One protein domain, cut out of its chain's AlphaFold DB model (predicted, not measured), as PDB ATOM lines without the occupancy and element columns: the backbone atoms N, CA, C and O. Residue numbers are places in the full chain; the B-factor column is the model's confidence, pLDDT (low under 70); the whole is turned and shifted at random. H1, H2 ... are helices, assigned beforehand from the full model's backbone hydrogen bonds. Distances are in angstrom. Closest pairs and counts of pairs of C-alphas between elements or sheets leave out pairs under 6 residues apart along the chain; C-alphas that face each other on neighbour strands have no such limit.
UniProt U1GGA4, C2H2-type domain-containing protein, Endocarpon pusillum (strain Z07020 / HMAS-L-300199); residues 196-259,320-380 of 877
ATOM      1  N   GLN A 196      -6.779 -10.915  28.678       58.06
ATOM      2  CA  GLN A 196      -7.312 -11.735  29.766       58.06
ATOM      3  C   GLN A 196      -8.744 -11.304  30.112       58.06
ATOM      4  O   GLN A 196      -9.638 -12.149  30.129       58.06
ATOM      5  N   PHE A 197      -8.996  -9.997  30.267       58.78
ATOM      6  CA  PHE A 197     -10.359  -9.474  30.454       58.78
ATOM      7  C   PHE A 197     -11.264  -9.730  29.244       58.78
ATOM      8  O   PHE A 197     -12.442 -10.030  29.411       58.78
ATOM      9  N   MET A 198     -10.729  -9.682  28.019       55.41
ATOM     10  CA  MET A 198     -11.507 -10.037  26.828       55.41
ATOM     11  C   MET A 198     -11.924 -11.520  26.835       55.41
ATOM     12  O   MET A 198     -13.025 -11.839  26.393       55.41
ATOM     13  N   LYS A 199     -11.113 -12.429  27.400       59.09
ATOM     14  CA  LYS A 199     -11.468 -13.855  27.556       59.09
ATOM     15  C   LYS A 199     -12.448 -14.130  28.703       59.09
ATOM     16  O   LYS A 199     -13.245 -15.061  28.578       59.09
ATOM     17  N   SER A 200     -12.436 -13.337  29.779       60.91
ATOM     18  CA  SER A 200     -13.378 -13.501  30.900       60.91
ATOM     19  C   SER A 200     -14.815 -13.081  30.569       60.91
ATOM     20  O   SER A 200     -15.728 -13.482  31.283       60.91
ATOM     21  N   THR A 201     -15.035 -12.338  29.476       60.09
ATOM     22  CA  THR A 201     -16.371 -11.869  29.040       60.09
ATOM     23  C   THR A 201     -17.423 -12.972  28.874       60.09
ATOM     24  O   THR A 201     -18.607 -12.694  29.027       60.09
ATOM     25  N   ASN A 202     -17.008 -14.217  28.611       65.69
ATOM     26  CA  ASN A 202     -17.900 -15.375  28.454       65.69
ATOM     27  C   ASN A 202     -18.435 -15.953  29.781       65.69
ATOM     28  O   ASN A 202     -19.151 -16.951  29.758       65.69
ATOM     29  N   ILE A 203     -18.058 -15.396  30.936       73.56
ATOM     30  CA  ILE A 203     -18.555 -15.830  32.248       73.56
ATOM     31  C   ILE A 203     -19.647 -14.874  32.697       73.56
ATOM     32  O   ILE A 203     -19.388 -13.683  32.866       73.56
ATOM     33  N   ASP A 204     -20.843 -15.398  32.955       74.81
ATOM     34  CA  ASP A 204     -21.904 -14.585  33.529       74.81
ATOM     35  C   ASP A 204     -21.618 -14.241  35.004       74.81
ATOM     36  O   ASP A 204     -21.329 -15.101  35.848       74.81
ATOM     37  N   THR A 205     -21.693 -12.942  35.277       74.94
ATOM     38  CA  THR A 205     -21.638 -12.296  36.593       74.94
ATOM     39  C   THR A 205     -22.641 -11.139  36.688       74.94
ATOM     40  O   THR A 205     -22.509 -10.290  37.566       74.94
ATOM     41  N   SER A 206     -23.624 -11.072  35.782       77.75
ATOM     42  CA  SER A 206     -24.643 -10.012  35.714       77.75
ATOM     43  C   SER A 206     -25.435  -9.874  37.018       77.75
ATOM     44  O   SER A 206     -25.714  -8.763  37.458       77.75
ATOM     45  N   TYR A 207     -25.682 -10.993  37.702       84.25
ATOM     46  CA  TYR A 207     -26.319 -11.058  39.019       84.25
ATOM     47  C   TYR A 207     -25.563 -10.311  40.139       84.25
ATOM     48  O   TYR A 207     -26.160  -9.998  41.166       84.25
ATOM     49  N   TYR A 208     -24.276  -9.986  39.957       85.44
ATOM     50  CA  TYR A 208     -23.543  -9.096  40.868       85.44
ATOM     51  C   TYR A 208     -23.659  -7.608  40.493       85.44
ATOM     52  O   TYR A 208     -23.411  -6.770  41.354       85.44
ATOM     53  N   GLU A 209     -24.024  -7.253  39.253       88.81
ATOM     54  CA  GLU A 209     -23.938  -5.871  38.743       88.81
ATOM     55  C   GLU A 209     -24.858  -4.918  39.521       88.81
ATOM     56  O   GLU A 209     -24.400  -3.884  40.005       88.81
ATOM     57  N   GLU A 210     -26.120  -5.291  39.754       90.44
ATOM     58  CA  GLU A 210     -27.057  -4.483  40.551       90.44
ATOM     59  C   GLU A 210     -26.610  -4.338  42.019       90.44
ATOM     60  O   GLU A 210     -26.642  -3.238  42.581       90.44
ATOM     61  N   TYR A 211     -26.123  -5.423  42.629       91.94
ATOM     62  CA  TYR A 211     -25.661  -5.436  44.019       91.94
ATOM     63  C   TYR A 211     -24.381  -4.610  44.222       91.94
ATOM     64  O   TYR A 211     -24.301  -3.806  45.154       91.94
ATOM     65  N   ASP A 212     -23.401  -4.738  43.324       94.12
ATOM     66  CA  ASP A 212     -22.156  -3.968  43.360       94.12
ATOM     67  C   ASP A 212     -22.411  -2.469  43.105       94.12
ATOM     68  O   ASP A 212     -21.819  -1.615  43.772       94.12
ATOM     69  N   ILE A 213     -23.330  -2.122  42.194       93.69
ATOM     70  CA  ILE A 213     -23.777  -0.734  41.974       93.69
ATOM     71  C   ILE A 213     -24.479  -0.187  43.227       93.69
ATOM     72  O   ILE A 213     -24.196   0.939  43.650       93.69
ATOM     73  N   MET A 214     -25.351  -0.975  43.865       92.94
ATOM     74  CA  MET A 214     -26.013  -0.587  45.112       92.94
ATOM     75  C   MET A 214     -25.012  -0.391  46.263       92.94
ATOM     76  O   MET A 214     -25.125   0.602  46.984       92.94
ATOM     77  N   HIS A 215     -24.000  -1.256  46.399       92.81
ATOM     78  CA  HIS A 215     -22.929  -1.096  47.389       92.81
ATOM     79  C   HIS A 215     -22.194   0.239  47.215       92.81
ATOM     80  O   HIS A 215     -22.048   0.997  48.177       92.81
ATOM     81  N   VAL A 216     -21.776   0.577  45.988       94.25
ATOM     82  CA  VAL A 216     -21.125   1.868  45.707       94.25
ATOM     83  C   VAL A 216     -22.054   3.035  46.054       94.25
ATOM     84  O   VAL A 216     -21.605   4.004  46.665       94.25
ATOM     85  N   ARG A 217     -23.350   2.932  45.734       94.69
ATOM     86  CA  ARG A 217     -24.348   3.976  46.022       94.69
ATOM     87  C   ARG A 217     -24.568   4.201  47.519       94.69
ATOM     88  O   ARG A 217     -24.717   5.342  47.943       94.69
ATOM     89  N   GLN A 218     -24.579   3.133  48.315       93.00
ATOM     90  CA  GLN A 218     -24.698   3.206  49.776       93.00
ATOM     91  C   GLN A 218     -23.416   3.745  50.429       93.00
ATOM     92  O   GLN A 218     -23.487   4.516  51.385       93.00
ATOM     93  N   LYS A 219     -22.243   3.372  49.900       91.38
ATOM     94  CA  LYS A 219     -20.932   3.803  50.410       91.38
ATOM     95  C   LYS A 219     -20.590   5.250  50.045       91.38
ATOM     96  O   LYS A 219     -19.932   5.930  50.825       91.38
ATOM     97  N   PHE A 220     -21.079   5.734  48.901       93.25
ATOM     98  CA  PHE A 220     -20.870   7.101  48.415       93.25
ATOM     99  C   PHE A 220     -22.188   7.770  47.968       93.25
ATOM    100  O   PHE A 220     -22.370   8.026  46.778       93.25
ATOM    101  N   PRO A 221     -23.113   8.117  48.891       92.06
ATOM    102  CA  PRO A 221     -24.444   8.630  48.532       92.06
ATOM    103  C   PRO A 221     -24.458   9.980  47.804       92.06
ATOM    104  O   PRO A 221     -25.475  10.346  47.222       92.06
ATOM    105  N   LYS A 222     -23.349  10.732  47.861       90.19
ATOM    106  CA  LYS A 222     -23.170  12.007  47.151       90.19
ATOM    107  C   LYS A 222     -22.655  11.837  45.713       90.19
ATOM    108  O   LYS A 222     -22.749  12.780  44.939       90.19
ATOM    109  N   ALA A 223     -22.083  10.678  45.376       92.00
ATOM    110  CA  ALA A 223     -21.409  10.461  44.100       92.00
ATOM    111  C   ALA A 223     -22.384  10.490  42.914       92.00
ATOM    112  O   ALA A 223     -23.522  10.020  42.999       92.00
ATOM    113  N   GLU A 224     -21.911  10.998  41.777       92.44
ATOM    114  CA  GLU A 224     -22.727  11.131  40.573       92.44
ATOM    115  C   GLU A 224     -23.162   9.775  39.996       92.44
ATOM    116  O   GLU A 224     -22.416   8.792  40.000       92.44
ATOM    117  N   GLY A 225     -24.378   9.725  39.443       92.19
ATOM    118  CA  GLY A 225     -25.014   8.477  39.015       92.19
ATOM    119  C   GLY A 225     -24.203   7.675  37.991       92.19
ATOM    120  O   GLY A 225     -24.121   6.451  38.112       92.19
ATOM    121  N   TYR A 226     -23.549   8.328  37.023       92.88
ATOM    122  CA  TYR A 226     -22.693   7.629  36.051       92.88
ATOM    123  C   TYR A 226     -21.473   6.982  36.726       92.88
ATOM    124  O   TYR A 226     -21.043   5.900  36.323       92.88
ATOM    125  N   LEU A 227     -20.922   7.628  37.759       92.50
ATOM    126  CA  LEU A 227     -19.711   7.202  38.451       92.50
ATOM    127  C   LEU A 227     -20.004   6.035  39.398       92.50
ATOM    128  O   LEU A 227     -19.246   5.066  39.421       92.50
ATOM    129  N   VAL A 228     -21.145   6.084  40.091       94.56
ATOM    130  CA  VAL A 228     -21.682   4.966  40.885       94.56
ATOM    131  C   VAL A 228     -21.864   3.719  40.012       94.56
ATOM    132  O   VAL A 228     -21.330   2.660  40.340       94.56
ATOM    133  N   ASN A 229     -22.537   3.858  38.861       92.50
ATOM    134  CA  ASN A 229     -22.716   2.756  37.909       92.50
ATOM    135  C   ASN A 229     -21.365   2.221  37.399       92.50
ATOM    136  O   ASN A 229     -21.113   1.020  37.448       92.50
ATOM    137  N   ARG A 230     -20.458   3.101  36.954       93.25
ATOM    138  CA  ARG A 230     -19.134   2.714  36.435       93.25
ATOM    139  C   ARG A 230     -18.299   1.946  37.460       93.25
ATOM    140  O   ARG A 230     -17.667   0.953  37.106       93.25
ATOM    141  N   LEU A 231     -18.295   2.393  38.716       93.00
ATOM    142  CA  LEU A 231     -17.536   1.744  39.783       93.00
ATOM    143  C   LEU A 231     -18.149   0.402  40.191       93.00
ATOM    144  O   LEU A 231     -17.390  -0.549  40.344       93.00
ATOM    145  N   GLY A 232     -19.480   0.282  40.278       92.44
ATOM    146  CA  GLY A 232     -20.141  -1.004  40.536       92.44
ATOM    147  C   GLY A 232     -19.794  -2.044  39.464       92.44
ATOM    148  O   GLY A 232     -19.251  -3.102  39.771       92.44
ATOM    149  N   ARG A 233     -19.936  -1.675  38.186       90.88
ATOM    150  CA  ARG A 233     -19.555  -2.517  37.033       90.88
ATOM    151  C   ARG A 233     -18.080  -2.929  37.044       90.88
ATOM    152  O   ARG A 233     -17.727  -4.013  36.582       90.88
ATOM    153  N   ALA A 234     -17.195  -2.083  37.575       90.19
ATOM    154  CA  ALA A 234     -15.783  -2.413  37.742       90.19
ATOM    155  C   ALA A 234     -15.520  -3.426  38.876       90.19
ATOM    156  O   ALA A 234     -14.554  -4.181  38.787       90.19
ATOM    157  N   ILE A 235     -16.359  -3.485  39.915       90.25
ATOM    158  CA  ILE A 235     -16.308  -4.541  40.941       90.25
ATOM    159  C   ILE A 235     -16.759  -5.869  40.323       90.25
ATOM    160  O   ILE A 235     -16.017  -6.850  40.394       90.25
ATOM    161  N   SER A 236     -17.886  -5.892  39.609       90.12
ATOM    162  CA  SER A 236     -18.415  -7.126  39.009       90.12
ATOM    163  C   SER A 236     -17.463  -7.716  37.960       90.12
ATOM    164  O   SER A 236     -17.251  -8.926  37.926       90.12
ATOM    165  N   ARG A 237     -16.769  -6.872  37.182       85.88
ATOM    166  CA  ARG A 237     -15.677  -7.298  36.281       85.88
ATOM    167  C   ARG A 237     -14.479  -7.916  36.999       85.88
ATOM    168  O   ARG A 237     -13.852  -8.820  36.450       85.88
ATOM    169  N   ARG A 238     -14.149  -7.470  38.216       87.00
ATOM    170  CA  ARG A 238     -13.110  -8.118  39.036       87.00
ATOM    171  C   ARG A 238     -13.576  -9.499  39.487       87.00
ATOM    172  O   ARG A 238     -12.818 -10.447  39.322       87.00
ATOM    173  N   ARG A 239     -14.834  -9.645  39.929       87.06
ATOM    174  CA  ARG A 239     -15.436 -10.963  40.228       87.06
ATOM    175  C   ARG A 239     -15.376 -11.892  39.003       87.06
ATOM    176  O   ARG A 239     -14.928 -13.029  39.122       87.06
ATOM    177  N   GLN A 240     -15.734 -11.387  37.818       84.38
ATOM    178  CA  GLN A 240     -15.670 -12.112  36.539       84.38
ATOM    179  C   GLN A 240     -14.246 -12.586  36.191       84.38
ATOM    180  O   GLN A 240     -14.051 -13.721  35.763       84.38
ATOM    181  N   TYR A 241     -13.242 -11.731  36.399       82.00
ATOM    182  CA  TYR A 241     -11.829 -12.023  36.140       82.00
ATOM    183  C   TYR A 241     -11.220 -13.019  37.139       82.00
ATOM    184  O   TYR A 241     -10.469 -13.907  36.732       82.00
ATOM    185  N   LEU A 242     -11.573 -12.920  38.426       83.00
ATOM    186  CA  LEU A 242     -11.170 -13.884  39.455       83.00
ATOM    187  C   LEU A 242     -11.772 -15.269  39.153       83.00
ATOM    188  O   LEU A 242     -11.024 -16.234  39.014       83.00
ATOM    189  N   LYS A 243     -13.087 -15.345  38.895       83.31
ATOM    190  CA  LYS A 243     -13.799 -16.576  38.491       83.31
ATOM    191  C   LYS A 243     -13.279 -17.158  37.166       83.31
ATOM    192  O   LYS A 243     -13.227 -18.374  36.991       83.31
ATOM    193  N   TYR A 244     -12.832 -16.315  36.227       82.25
ATOM    194  CA  TYR A 244     -12.125 -16.773  35.023       82.25
ATOM    195  C   TYR A 244     -10.795 -17.447  35.360       82.25
ATOM    196  O   TYR A 244     -10.501 -18.506  34.811       82.25
ATOM    197  N   ARG A 245      -9.993 -16.853  36.250       78.62
ATOM    198  CA  ARG A 245      -8.687 -17.397  36.646       78.62
ATOM    199  C   ARG A 245      -8.819 -18.689  37.446       78.62
ATOM    200  O   ARG A 245      -8.098 -19.627  37.140       78.62
ATOM    201  N   GLU A 246      -9.784 -18.771  38.354       82.31
ATOM    202  CA  GLU A 246     -10.177 -19.991  39.073       82.31
ATOM    203  C   GLU A 246     -10.532 -21.135  38.104       82.31
ATOM    204  O   GLU A 246      -9.902 -22.196  38.109       82.31
ATOM    205  N   LEU A 247     -11.487 -20.909  37.192       79.12
ATOM    206  CA  LEU A 247     -11.903 -21.923  36.218       79.12
ATOM    207  C   LEU A 247     -10.787 -22.277  35.224       79.12
ATOM    208  O   LEU A 247     -10.684 -23.428  34.801       79.12
ATOM    209  N   HIS A 248      -9.947 -21.316  34.838       77.44
ATOM    210  CA  HIS A 248      -8.783 -21.553  33.984       77.44
ATOM    211  C   HIS A 248      -7.701 -22.364  34.711       77.44
ATOM    212  O   HIS A 248      -7.133 -23.275  34.114       77.44
ATOM    213  N   HIS A 249      -7.459 -22.088  35.995       78.75
ATOM    214  CA  HIS A 249      -6.555 -22.861  36.840       78.75
ATOM    215  C   HIS A 249      -7.033 -24.305  36.977       78.75
ATOM    216  O   HIS A 249      -6.300 -25.211  36.594       78.75
ATOM    217  N   ARG A 250      -8.294 -24.531  37.372       80.94
ATOM    218  CA  ARG A 250      -8.874 -25.881  37.462       80.94
ATOM    219  C   ARG A 250      -8.778 -26.641  36.131       80.94
ATOM    220  O   ARG A 250      -8.402 -27.808  36.109       80.94
ATOM    221  N   LYS A 251      -9.017 -25.972  34.993       80.00
ATOM    222  CA  LYS A 251      -8.807 -26.552  33.648       80.00
ATOM    223  C   LYS A 251      -7.345 -26.893  33.339       80.00
ATOM    224  O   LYS A 251      -7.102 -27.825  32.567       80.00
ATOM    225  N   LEU A 252      -6.374 -26.155  33.874       78.56
ATOM    226  CA  LEU A 252      -4.953 -26.453  33.694       78.56
ATOM    227  C   LEU A 252      -4.448 -27.528  34.664       78.56
ATOM    228  O   LEU A 252      -3.711 -28.388  34.203       78.56
ATOM    229  N   ALA A 253      -4.903 -27.560  35.917       80.12
ATOM    230  CA  ALA A 253      -4.528 -28.566  36.916       80.12
ATOM    231  C   ALA A 253      -5.165 -29.954  36.682       80.12
ATOM    232  O   ALA A 253      -4.504 -30.963  36.907       80.12
ATOM    233  N   HIS A 254      -6.407 -30.016  36.173       80.06
ATOM    234  CA  HIS A 254      -7.159 -31.264  35.947       80.06
ATOM    235  C   HIS A 254      -6.318 -32.358  35.270       80.06
ATOM    236  O   HIS A 254      -5.922 -32.197  34.109       80.06
ATOM    237  N   GLY A 255      -6.158 -33.505  35.930       69.06
ATOM    238  CA  GLY A 255      -5.326 -34.623  35.466       69.06
ATOM    239  C   GLY A 255      -4.015 -34.804  36.240       69.06
ATOM    240  O   GLY A 255      -3.253 -35.702  35.900       69.06
ATOM    241  N   LEU A 256      -3.762 -33.986  37.268       69.44
ATOM    242  CA  LEU A 256      -2.706 -34.222  38.260       69.44
ATOM    243  C   LEU A 256      -3.174 -35.017  39.481       69.44
ATOM    244  O   LEU A 256      -2.332 -35.557  40.197       69.44
ATOM    245  N   ASP A 257      -4.478 -35.056  39.754       55.91
ATOM    246  CA  ASP A 257      -5.044 -35.685  40.946       55.91
ATOM    247  C   ASP A 257      -5.460 -37.131  40.681       55.91
ATOM    248  O   ASP A 257      -6.243 -37.436  39.778       55.91
ATOM    249  N   ILE A 258      -4.902 -38.040  41.479       50.81
ATOM    250  CA  ILE A 258      -5.094 -39.487  41.331       50.81
ATOM    251  C   ILE A 258      -6.484 -39.902  41.849       50.81
ATOM    252  O   ILE A 258      -7.093 -40.821  41.308       50.81
ATOM    253  N   GLU A 259      -7.022 -39.190  42.842       42.22
ATOM    254  CA  GLU A 259      -8.254 -39.566  43.548       42.22
ATOM    255  C   GLU A 259      -9.541 -39.261  42.756       42.22
ATOM    256  O   GLU A 259     -10.447 -40.096  42.727       42.22
ATOM    257  N   PRO A 320      -6.222 -10.427  53.168       58.03
ATOM    258  CA  PRO A 320      -5.713 -11.612  53.861       58.03
ATOM    259  C   PRO A 320      -4.197 -11.520  54.144       58.03
ATOM    260  O   PRO A 320      -3.508 -10.689  53.521       58.03
ATOM    261  N   PRO A 321      -3.639 -12.362  55.027       59.53
ATOM    262  CA  PRO A 321      -2.196 -12.419  55.242       59.53
ATOM    263  C   PRO A 321      -1.409 -12.730  53.953       59.53
ATOM    264  O   PRO A 321      -1.958 -13.065  52.893       59.53
ATOM    265  N   LEU A 322      -0.089 -12.563  54.032       61.81
ATOM    266  CA  LEU A 322       0.839 -13.162  53.078       61.81
ATOM    267  C   LEU A 322       1.017 -14.641  53.479       61.81
ATOM    268  O   LEU A 322       1.314 -14.875  54.651       61.81
ATOM    269  N   PRO A 323       0.833 -15.614  52.564       65.69
ATOM    270  CA  PRO A 323       1.047 -17.031  52.869       65.69
ATOM    271  C   PRO A 323       2.469 -17.309  53.389       65.69
ATOM    272  O   PRO A 323       3.405 -16.571  53.053       65.69
ATOM    273  N   LYS A 324       2.639 -18.330  54.240       65.62
ATOM    274  CA  LYS A 324       3.899 -18.586  54.971       65.62
ATOM    275  C   LYS A 324       5.053 -18.899  54.007       65.62
ATOM    276  O   LYS A 324       6.169 -18.418  54.183       65.62
ATOM    277  N   GLU A 325       4.733 -19.555  52.899       62.84
ATOM    278  CA  GLU A 325       5.628 -19.995  51.820       62.84
ATOM    279  C   GLU A 325       6.258 -18.821  51.043       62.84
ATOM    280  O   GLU A 325       7.210 -19.004  50.285       62.84
ATOM    281  N   ALA A 326       5.723 -17.607  51.214       63.38
ATOM    282  CA  ALA A 326       6.147 -16.400  50.511       63.38
ATOM    283  C   ALA A 326       7.025 -15.457  51.356       63.38
ATOM    284  O   ALA A 326       7.472 -14.432  50.835       63.38
ATOM    285  N   GLN A 327       7.268 -15.755  52.638       60.16
ATOM    286  CA  GLN A 327       7.866 -14.793  53.577       60.16
ATOM    287  C   GLN A 327       9.328 -14.424  53.239       60.16
ATOM    288  O   GLN A 327       9.703 -13.261  53.394       60.16
ATOM    289  N   ASP A 328      10.094 -15.333  52.627       63.88
ATOM    290  CA  ASP A 328      11.454 -15.070  52.108       63.88
ATOM    291  C   ASP A 328      11.481 -14.448  50.693       63.88
ATOM    292  O   ASP A 328      12.532 -14.325  50.056       63.88
ATOM    293  N   GLY A 329      10.320 -14.136  50.110       67.38
ATOM    294  CA  GLY A 329      10.207 -13.796  48.689       67.38
ATOM    295  C   GLY A 329      10.432 -14.982  47.742       67.38
ATOM    296  O   GLY A 329      10.646 -14.776  46.540       67.38
ATOM    297  N   ARG A 330      10.358 -16.226  48.242       73.56
ATOM    298  CA  ARG A 330      10.272 -17.435  47.405       73.56
ATOM    299  C   ARG A 330       9.069 -17.330  46.443       73.56
ATOM    300  O   ARG A 330       8.053 -16.724  46.789       73.56
ATOM    301  N   PRO A 331       9.152 -17.890  45.222       80.88
ATOM    302  CA  PRO A 331       7.996 -17.976  44.340       80.88
ATOM    303  C   PRO A 331       6.900 -18.897  44.904       80.88
ATOM    304  O   PRO A 331       7.175 -20.057  45.211       80.88
ATOM    305  N   PHE A 332       5.665 -18.395  44.965       80.62
ATOM    306  CA  PHE A 332       4.466 -19.064  45.485       80.62
ATOM    307  C   PHE A 332       3.274 -18.869  44.533       80.62
ATOM    308  O   PHE A 332       3.290 -17.958  43.702       80.62
ATOM    309  N   GLU A 333       2.226 -19.692  44.631       82.56
ATOM    310  CA  GLU A 333       0.983 -19.451  43.884       82.56
ATOM    311  C   GLU A 333       0.057 -18.476  44.626       82.56
ATOM    312  O   GLU A 333      -0.255 -18.642  45.799       82.56
ATOM    313  N   CYS A 334      -0.419 -17.453  43.918       78.12
ATOM    314  CA  CYS A 334      -1.396 -16.498  44.425       78.12
ATOM    315  C   CYS A 334      -2.811 -17.118  44.510       78.12
ATOM    316  O   CYS A 334      -3.435 -17.279  43.457       78.12
ATOM    317  N   PRO A 335      -3.398 -17.352  45.703       77.06
ATOM    318  CA  PRO A 335      -4.695 -18.034  45.831       77.06
ATOM    319  C   PRO A 335      -5.899 -17.188  45.373       77.06
ATOM    320  O   PRO A 335      -7.012 -17.689  45.285       77.06
ATOM    321  N   LEU A 336      -5.699 -15.902  45.048       74.81
ATOM    322  CA  LEU A 336      -6.727 -15.080  44.394       74.81
ATOM    323  C   LEU A 336      -6.716 -15.193  42.871       74.81
ATOM    324  O   LEU A 336      -7.747 -15.009  42.230       74.81
ATOM    325  N   CYS A 337      -5.534 -15.344  42.269       72.94
ATOM    326  CA  CYS A 337      -5.359 -15.106  40.839       72.94
ATOM    327  C   CYS A 337      -4.671 -16.254  40.095       72.94
ATOM    328  O   CYS A 337      -4.509 -16.139  38.879       72.94
ATOM    329  N   PHE A 338      -4.321 -17.332  40.803       76.75
ATOM    330  CA  PHE A 338      -3.781 -18.595  40.292       76.75
ATOM    331  C   PHE A 338      -2.618 -18.379  39.321       76.75
ATOM    332  O   PHE A 338      -2.616 -18.781  38.157       76.75
ATOM    333  N   MET A 339      -1.640 -17.621  39.810       75.69
ATOM    334  CA  MET A 339      -0.376 -17.354  39.138       75.69
ATOM    335  C   MET A 339       0.746 -17.535  40.142       75.69
ATOM    336  O   MET A 339       0.705 -16.944  41.223       75.69
ATOM    337  N   ILE A 340       1.787 -18.247  39.725       79.88
ATOM    338  CA  ILE A 340       3.084 -18.215  40.395       79.88
ATOM    339  C   ILE A 340       3.628 -16.785  40.368       79.88
ATOM    340  O   ILE A 340       3.766 -16.194  39.291       79.88
ATOM    341  N   ILE A 341       3.949 -16.235  41.538       76.69
ATOM    342  CA  ILE A 341       4.505 -14.895  41.770       76.69
ATOM    343  C   ILE A 341       5.581 -14.943  42.864       76.69
ATOM    344  O   ILE A 341       5.615 -15.863  43.666       76.69
ATOM    345  N   SER A 342       6.445 -13.932  42.918       74.62
ATOM    346  CA  SER A 342       7.354 -13.667  44.040       74.62
ATOM    347  C   SER A 342       7.159 -12.205  44.444       74.62
ATOM    348  O   SER A 342       6.943 -11.354  43.577       74.62
ATOM    349  N   VAL A 343       7.156 -11.934  45.750       68.88
ATOM    350  CA  VAL A 343       6.977 -10.598  46.335       68.88
ATOM    351  C   VAL A 343       7.858 -10.493  47.573       68.88
ATOM    352  O   VAL A 343       7.818 -11.368  48.429       68.88
ATOM    353  N   ARG A 344       8.628  -9.409  47.684       61.28
ATOM    354  CA  ARG A 344       9.445  -9.103  48.863       61.28
ATOM    355  C   ARG A 344       8.753  -8.019  49.694       61.28
ATOM    356  O   ARG A 344       8.637  -6.879  49.249       61.28
ATOM    357  N   GLY A 345       8.292  -8.386  50.890       57.22
ATOM    358  CA  GLY A 345       7.655  -7.481  51.856       57.22
ATOM    359  C   GLY A 345       6.133  -7.302  51.718       57.22
ATOM    360  O   GLY A 345       5.494  -7.684  50.737       57.22
ATOM    361  N   THR A 346       5.527  -6.691  52.739       54.28
ATOM    362  CA  THR A 346       4.073  -6.535  52.932       54.28
ATOM    363  C   THR A 346       3.430  -5.455  52.048       54.28
ATOM    364  O   THR A 346       2.854  -4.483  52.539       54.28
ATOM    365  N   ARG A 347       3.430  -5.629  50.715       50.09
ATOM    366  CA  ARG A 347       2.476  -4.918  49.835       50.09
ATOM    367  C   ARG A 347       2.059  -5.682  48.577       50.09
ATOM    368  O   ARG A 347       2.860  -6.007  47.716       50.09
ATOM    369  N   SER A 348       0.739  -5.767  48.401       52.91
ATOM    370  CA  SER A 348       0.066  -5.778  47.093       52.91
ATOM    371  C   SER A 348       0.449  -6.882  46.090       52.91
ATOM    372  O   SER A 348       0.488  -6.628  44.888       52.91
ATOM    373  N   TRP A 349       0.541  -8.142  46.533       51.34
ATOM    374  CA  TRP A 349       0.455  -9.304  45.624       51.34
ATOM    375  C   TRP A 349      -0.897  -9.428  44.882       51.34
ATOM    376  O   TRP A 349      -1.084 -10.275  44.010       51.34
ATOM    377  N   ARG A 350      -1.863  -8.573  45.235       59.91
ATOM    378  CA  ARG A 350      -3.264  -8.593  44.809       59.91
ATOM    379  C   ARG A 350      -3.480  -7.653  43.627       59.91
ATOM    380  O   ARG A 350      -3.906  -6.512  43.803       59.91
ATOM    381  N   ASP A 351      -3.212  -8.139  42.420       63.75
ATOM    382  CA  ASP A 351      -3.458  -7.397  41.180       63.75
ATOM    383  C   ASP A 351      -4.960  -7.329  40.815       63.75
ATOM    384  O   ASP A 351      -5.451  -7.921  39.851       63.75
ATOM    385  N   LEU A 352      -5.716  -6.586  41.626       70.62
ATOM    386  CA  LEU A 352      -7.157  -6.364  41.463       70.62
ATOM    387  C   LEU A 352      -7.484  -5.265  40.437       70.62
ATOM    388  O   LEU A 352      -8.642  -4.860  40.337       70.62
ATOM    389  N   HIS A 353      -6.481  -4.749  39.713       79.44
ATOM    390  CA  HIS A 353      -6.594  -3.613  38.792       79.44
ATOM    391  C   HIS A 353      -7.465  -2.476  39.386       79.44
ATOM    392  O   HIS A 353      -8.570  -2.215  38.887       79.44
ATOM    393  N   PRO A 354      -7.072  -1.866  40.527       85.00
ATOM    394  CA  PRO A 354      -8.018  -1.172  41.405       85.00
ATOM    395  C   PRO A 354      -8.641   0.091  40.807       85.00
ATOM    396  O   PRO A 354      -9.745   0.470  41.202       85.00
ATOM    397  N   TYR A 355      -7.968   0.732  39.852       89.25
ATOM    398  CA  TYR A 355      -8.303   2.095  39.457       89.25
ATOM    399  C   TYR A 355      -9.152   2.166  38.188       89.25
ATOM    400  O   TYR A 355      -8.992   1.367  37.264       89.25
ATOM    401  N   VAL A 356     -10.052   3.150  38.141       90.69
ATOM    402  CA  VAL A 356     -10.995   3.397  37.039       90.69
ATOM    403  C   VAL A 356     -11.122   4.904  36.838       90.69
ATOM    404  O   VAL A 356     -11.204   5.658  37.809       90.69
ATOM    405  N   CYS A 357     -11.156   5.362  35.587       92.00
ATOM    406  CA  CYS A 357     -11.308   6.786  35.289       92.00
ATOM    407  C   CYS A 357     -12.647   7.335  35.812       92.00
ATOM    408  O   CYS A 357     -13.703   6.784  35.489       92.00
ATOM    409  N   THR A 358     -12.625   8.440  36.570       90.00
ATOM    410  CA  THR A 358     -13.848   9.043  37.124       90.00
ATOM    411  C   THR A 358     -14.499  10.107  36.243       90.00
ATOM    412  O   THR A 358     -15.530  10.627  36.639       90.00
ATOM    413  N   GLY A 359     -13.932  10.479  35.091       85.00
ATOM    414  CA  GLY A 359     -14.499  11.533  34.234       85.00
ATOM    415  C   GLY A 359     -15.676  11.044  33.383       85.00
ATOM    416  O   GLY A 359     -15.550  10.006  32.739       85.00
ATOM    417  N   GLU A 360     -16.789  11.783  33.359       85.25
ATOM    418  CA  GLU A 360     -18.042  11.438  32.654       85.25
ATOM    419  C   GLU A 360     -17.815  10.972  31.201       85.25
ATOM    420  O   GLU A 360     -17.828   9.763  30.944       85.25
ATOM    421  N   ASP A 361     -17.485  11.888  30.286       82.44
ATOM    422  CA  ASP A 361     -17.194  11.618  28.867       82.44
ATOM    423  C   ASP A 361     -15.789  11.014  28.637       82.44
ATOM    424  O   ASP A 361     -14.953  11.544  27.900       82.44
ATOM    425  N   CYS A 362     -15.470   9.903  29.304       85.81
ATOM    426  CA  CYS A 362     -14.229   9.173  29.049       85.81
ATOM    427  C   CYS A 362     -14.332   8.318  27.779       85.81
ATOM    428  O   CYS A 362     -15.296   7.582  27.593       85.81
ATOM    429  N   SER A 363     -13.295   8.346  26.936       83.06
ATOM    430  CA  SER A 363     -13.168   7.476  25.755       83.06
ATOM    431  C   SER A 363     -12.792   6.025  26.087       83.06
ATOM    432  O   SER A 363     -12.879   5.153  25.226       83.06
ATOM    433  N   ALA A 364     -12.381   5.759  27.330       80.44
ATOM    434  CA  ALA A 364     -12.074   4.431  27.855       80.44
ATOM    435  C   ALA A 364     -12.670   4.258  29.274       80.44
ATOM    436  O   ALA A 364     -11.930   3.993  30.223       80.44
ATOM    437  N   PRO A 365     -13.998   4.424  29.450       79.44
ATOM    438  CA  PRO A 365     -14.634   4.515  30.771       79.44
ATOM    439  C   PRO A 365     -14.573   3.186  31.533       79.44
ATOM    440  O   PRO A 365     -14.517   3.162  32.758       79.44
ATOM    441  N   ASP A 366     -14.548   2.086  30.784       79.44
ATOM    442  CA  ASP A 366     -14.527   0.711  31.271       79.44
ATOM    443  C   ASP A 366     -13.096   0.150  31.427       79.44
ATOM    444  O   ASP A 366     -12.920  -1.024  31.757       79.44
ATOM    445  N   ARG A 367     -12.059   0.973  31.204       83.38
ATOM    446  CA  ARG A 367     -10.660   0.573  31.392       83.38
ATOM    447  C   ARG A 367     -10.311   0.531  32.879       83.38
ATOM    448  O   ARG A 367     -10.277   1.564  33.547       83.38
ATOM    449  N   LEU A 368      -9.965  -0.663  33.351       84.25
ATOM    450  CA  LEU A 368      -9.266  -0.846  34.620       84.25
ATOM    451  C   LEU A 368      -7.781  -0.484  34.454       84.25
ATOM    452  O   LEU A 368      -7.204  -0.656  33.376       84.25
ATOM    453  N   PHE A 369      -7.170   0.010  35.526       83.19
ATOM    454  CA  PHE A 369      -5.740   0.296  35.606       83.19
ATOM    455  C   PHE A 369      -5.167  -0.329  36.880       83.19
ATOM    456  O   PHE A 369      -5.710  -0.180  37.976       83.19
ATOM    457  N   ASP A 370      -4.024  -0.974  36.729       76.81
ATOM    458  CA  ASP A 370      -3.219  -1.605  37.773       76.81
ATOM    459  C   ASP A 370      -2.438  -0.558  38.592       76.81
ATOM    460  O   ASP A 370      -2.381  -0.620  39.820       76.81
ATOM    461  N   ASN A 371      -1.927   0.492  37.939       81.00
ATOM    462  CA  ASN A 371      -1.063   1.493  38.567       81.00
ATOM    463  C   ASN A 371      -1.762   2.837  38.862       81.00
ATOM    464  O   ASN A 371      -2.148   3.562  37.940       81.00
ATOM    465  N   ARG A 372      -1.787   3.255  40.143       84.06
ATOM    466  CA  ARG A 372      -2.376   4.537  40.613       84.06
ATOM    467  C   ARG A 372      -1.827   5.758  39.863       84.06
ATOM    468  O   ARG A 372      -2.545   6.719  39.602       84.06
ATOM    469  N   THR A 373      -0.542   5.726  39.507       83.69
ATOM    470  CA  THR A 373       0.114   6.786  38.722       83.69
ATOM    471  C   THR A 373      -0.366   6.809  37.269       83.69
ATOM    472  O   THR A 373      -0.566   7.894  36.735       83.69
ATOM    473  N   GLN A 374      -0.598   5.649  36.646       86.44
ATOM    474  CA  GLN A 374      -1.051   5.551  35.254       86.44
ATOM    475  C   GLN A 374      -2.503   6.031  35.108       86.44
ATOM    476  O   GLN A 374      -2.791   6.838  34.226       86.44
ATOM    477  N   TRP A 375      -3.393   5.595  36.008       90.00
ATOM    478  CA  TRP A 375      -4.777   6.079  36.075       90.00
ATOM    479  C   TRP A 375      -4.843   7.599  36.279       90.00
ATOM    480  O   TRP A 375      -5.485   8.303  35.502       90.00
ATOM    481  N   PHE A 376      -4.144   8.128  37.288       85.88
ATOM    482  CA  PHE A 376      -4.254   9.551  37.610       85.88
ATOM    483  C   PHE A 376      -3.579  10.457  36.573       85.88
ATOM    484  O   PHE A 376      -4.030  11.580  36.351       85.88
ATOM    485  N   GLU A 377      -2.518   9.989  35.907       86.31
ATOM    486  CA  GLU A 377      -1.936  10.720  34.781       86.31
ATOM    487  C   GLU A 377      -2.875  10.696  33.560       86.31
ATOM    488  O   GLU A 377      -3.008  11.721  32.899       86.31
ATOM    489  N   HIS A 378      -3.624   9.611  33.316       87.81
ATOM    490  CA  HIS A 378      -4.724   9.621  32.341       87.81
ATOM    491  C   HIS A 378      -5.817  10.638  32.717       87.81
ATOM    492  O   HIS A 378      -6.191  11.451  31.873       87.81
ATOM    493  N   GLU A 379      -6.283  10.689  33.970       86.94
ATOM    494  CA  GLU A 379      -7.250  11.722  34.377       86.94
ATOM    495  C   GLU A 379      -6.705  13.141  34.181       86.94
ATOM    496  O   GLU A 379      -7.413  14.017  33.681       86.94
ATOM    497  N   LYS A 380      -5.430  13.364  34.517       81.94
ATOM    498  CA  LYS A 380      -4.723  14.631  34.296       81.94
ATOM    499  C   LYS A 380      -4.587  14.997  32.813       81.94
ATOM    500  O   LYS A 380      -4.672  16.174  32.484       81.94
TER     501      LYS A 380
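This is residues 196 to 259 and 320 to 380 of the 877 residues of the protein "C2H2-type domain-containing protein" of Endocarpon pusillum (strain Z07020 / HMAS-L-300199) (UniProt U1GGA4). One long helix, H3, is the spine of a loose, elongated model: H2 folds back across its residues 228 to 236, short H1 packs on residues 240 to 244, and residues 251 to 259 stick out. A looped stretch, residues 320 to 371, winds beside H3 into H4. The printed part has 125 residues, four named helices in the order H1 to H4 and no named strand; the class is all helix, with under half, 57 residues, in named elements. The radius of gyration of the C-alphas is 17.1 A, the spans 52 by 33 by 27 A.

H3, residues 225 to 253, touches H2, residues 206 to 219, at a steep tilt of 46 degrees, opposite ways; their closest C-alphas, Ile 213 and Gly 232, are 3.9 A apart. H3 touches H1, residues 196 to 200, closest at C-alphas 244 and 200, 5.4 A. H4, residues 372 to 380, touches no helix. Every O i to N i+4 pair is within hydrogen-bond range in H1, H3 and H4, 8 of 10 in H2.

H3 runs 42.4 A from C-alpha 225 at (-25.014, 8.477, 39.015); H2 spans 20.5 A. H4 ends at (-4.723, 14.631, 34.296).

Residues 260 to 319 are cut out, a 29.9 A gap between C-alphas 259 and 320. Confidence is under 70 at residues 196 to 202, 255 to 259, 320 to 329 and 343 to 351.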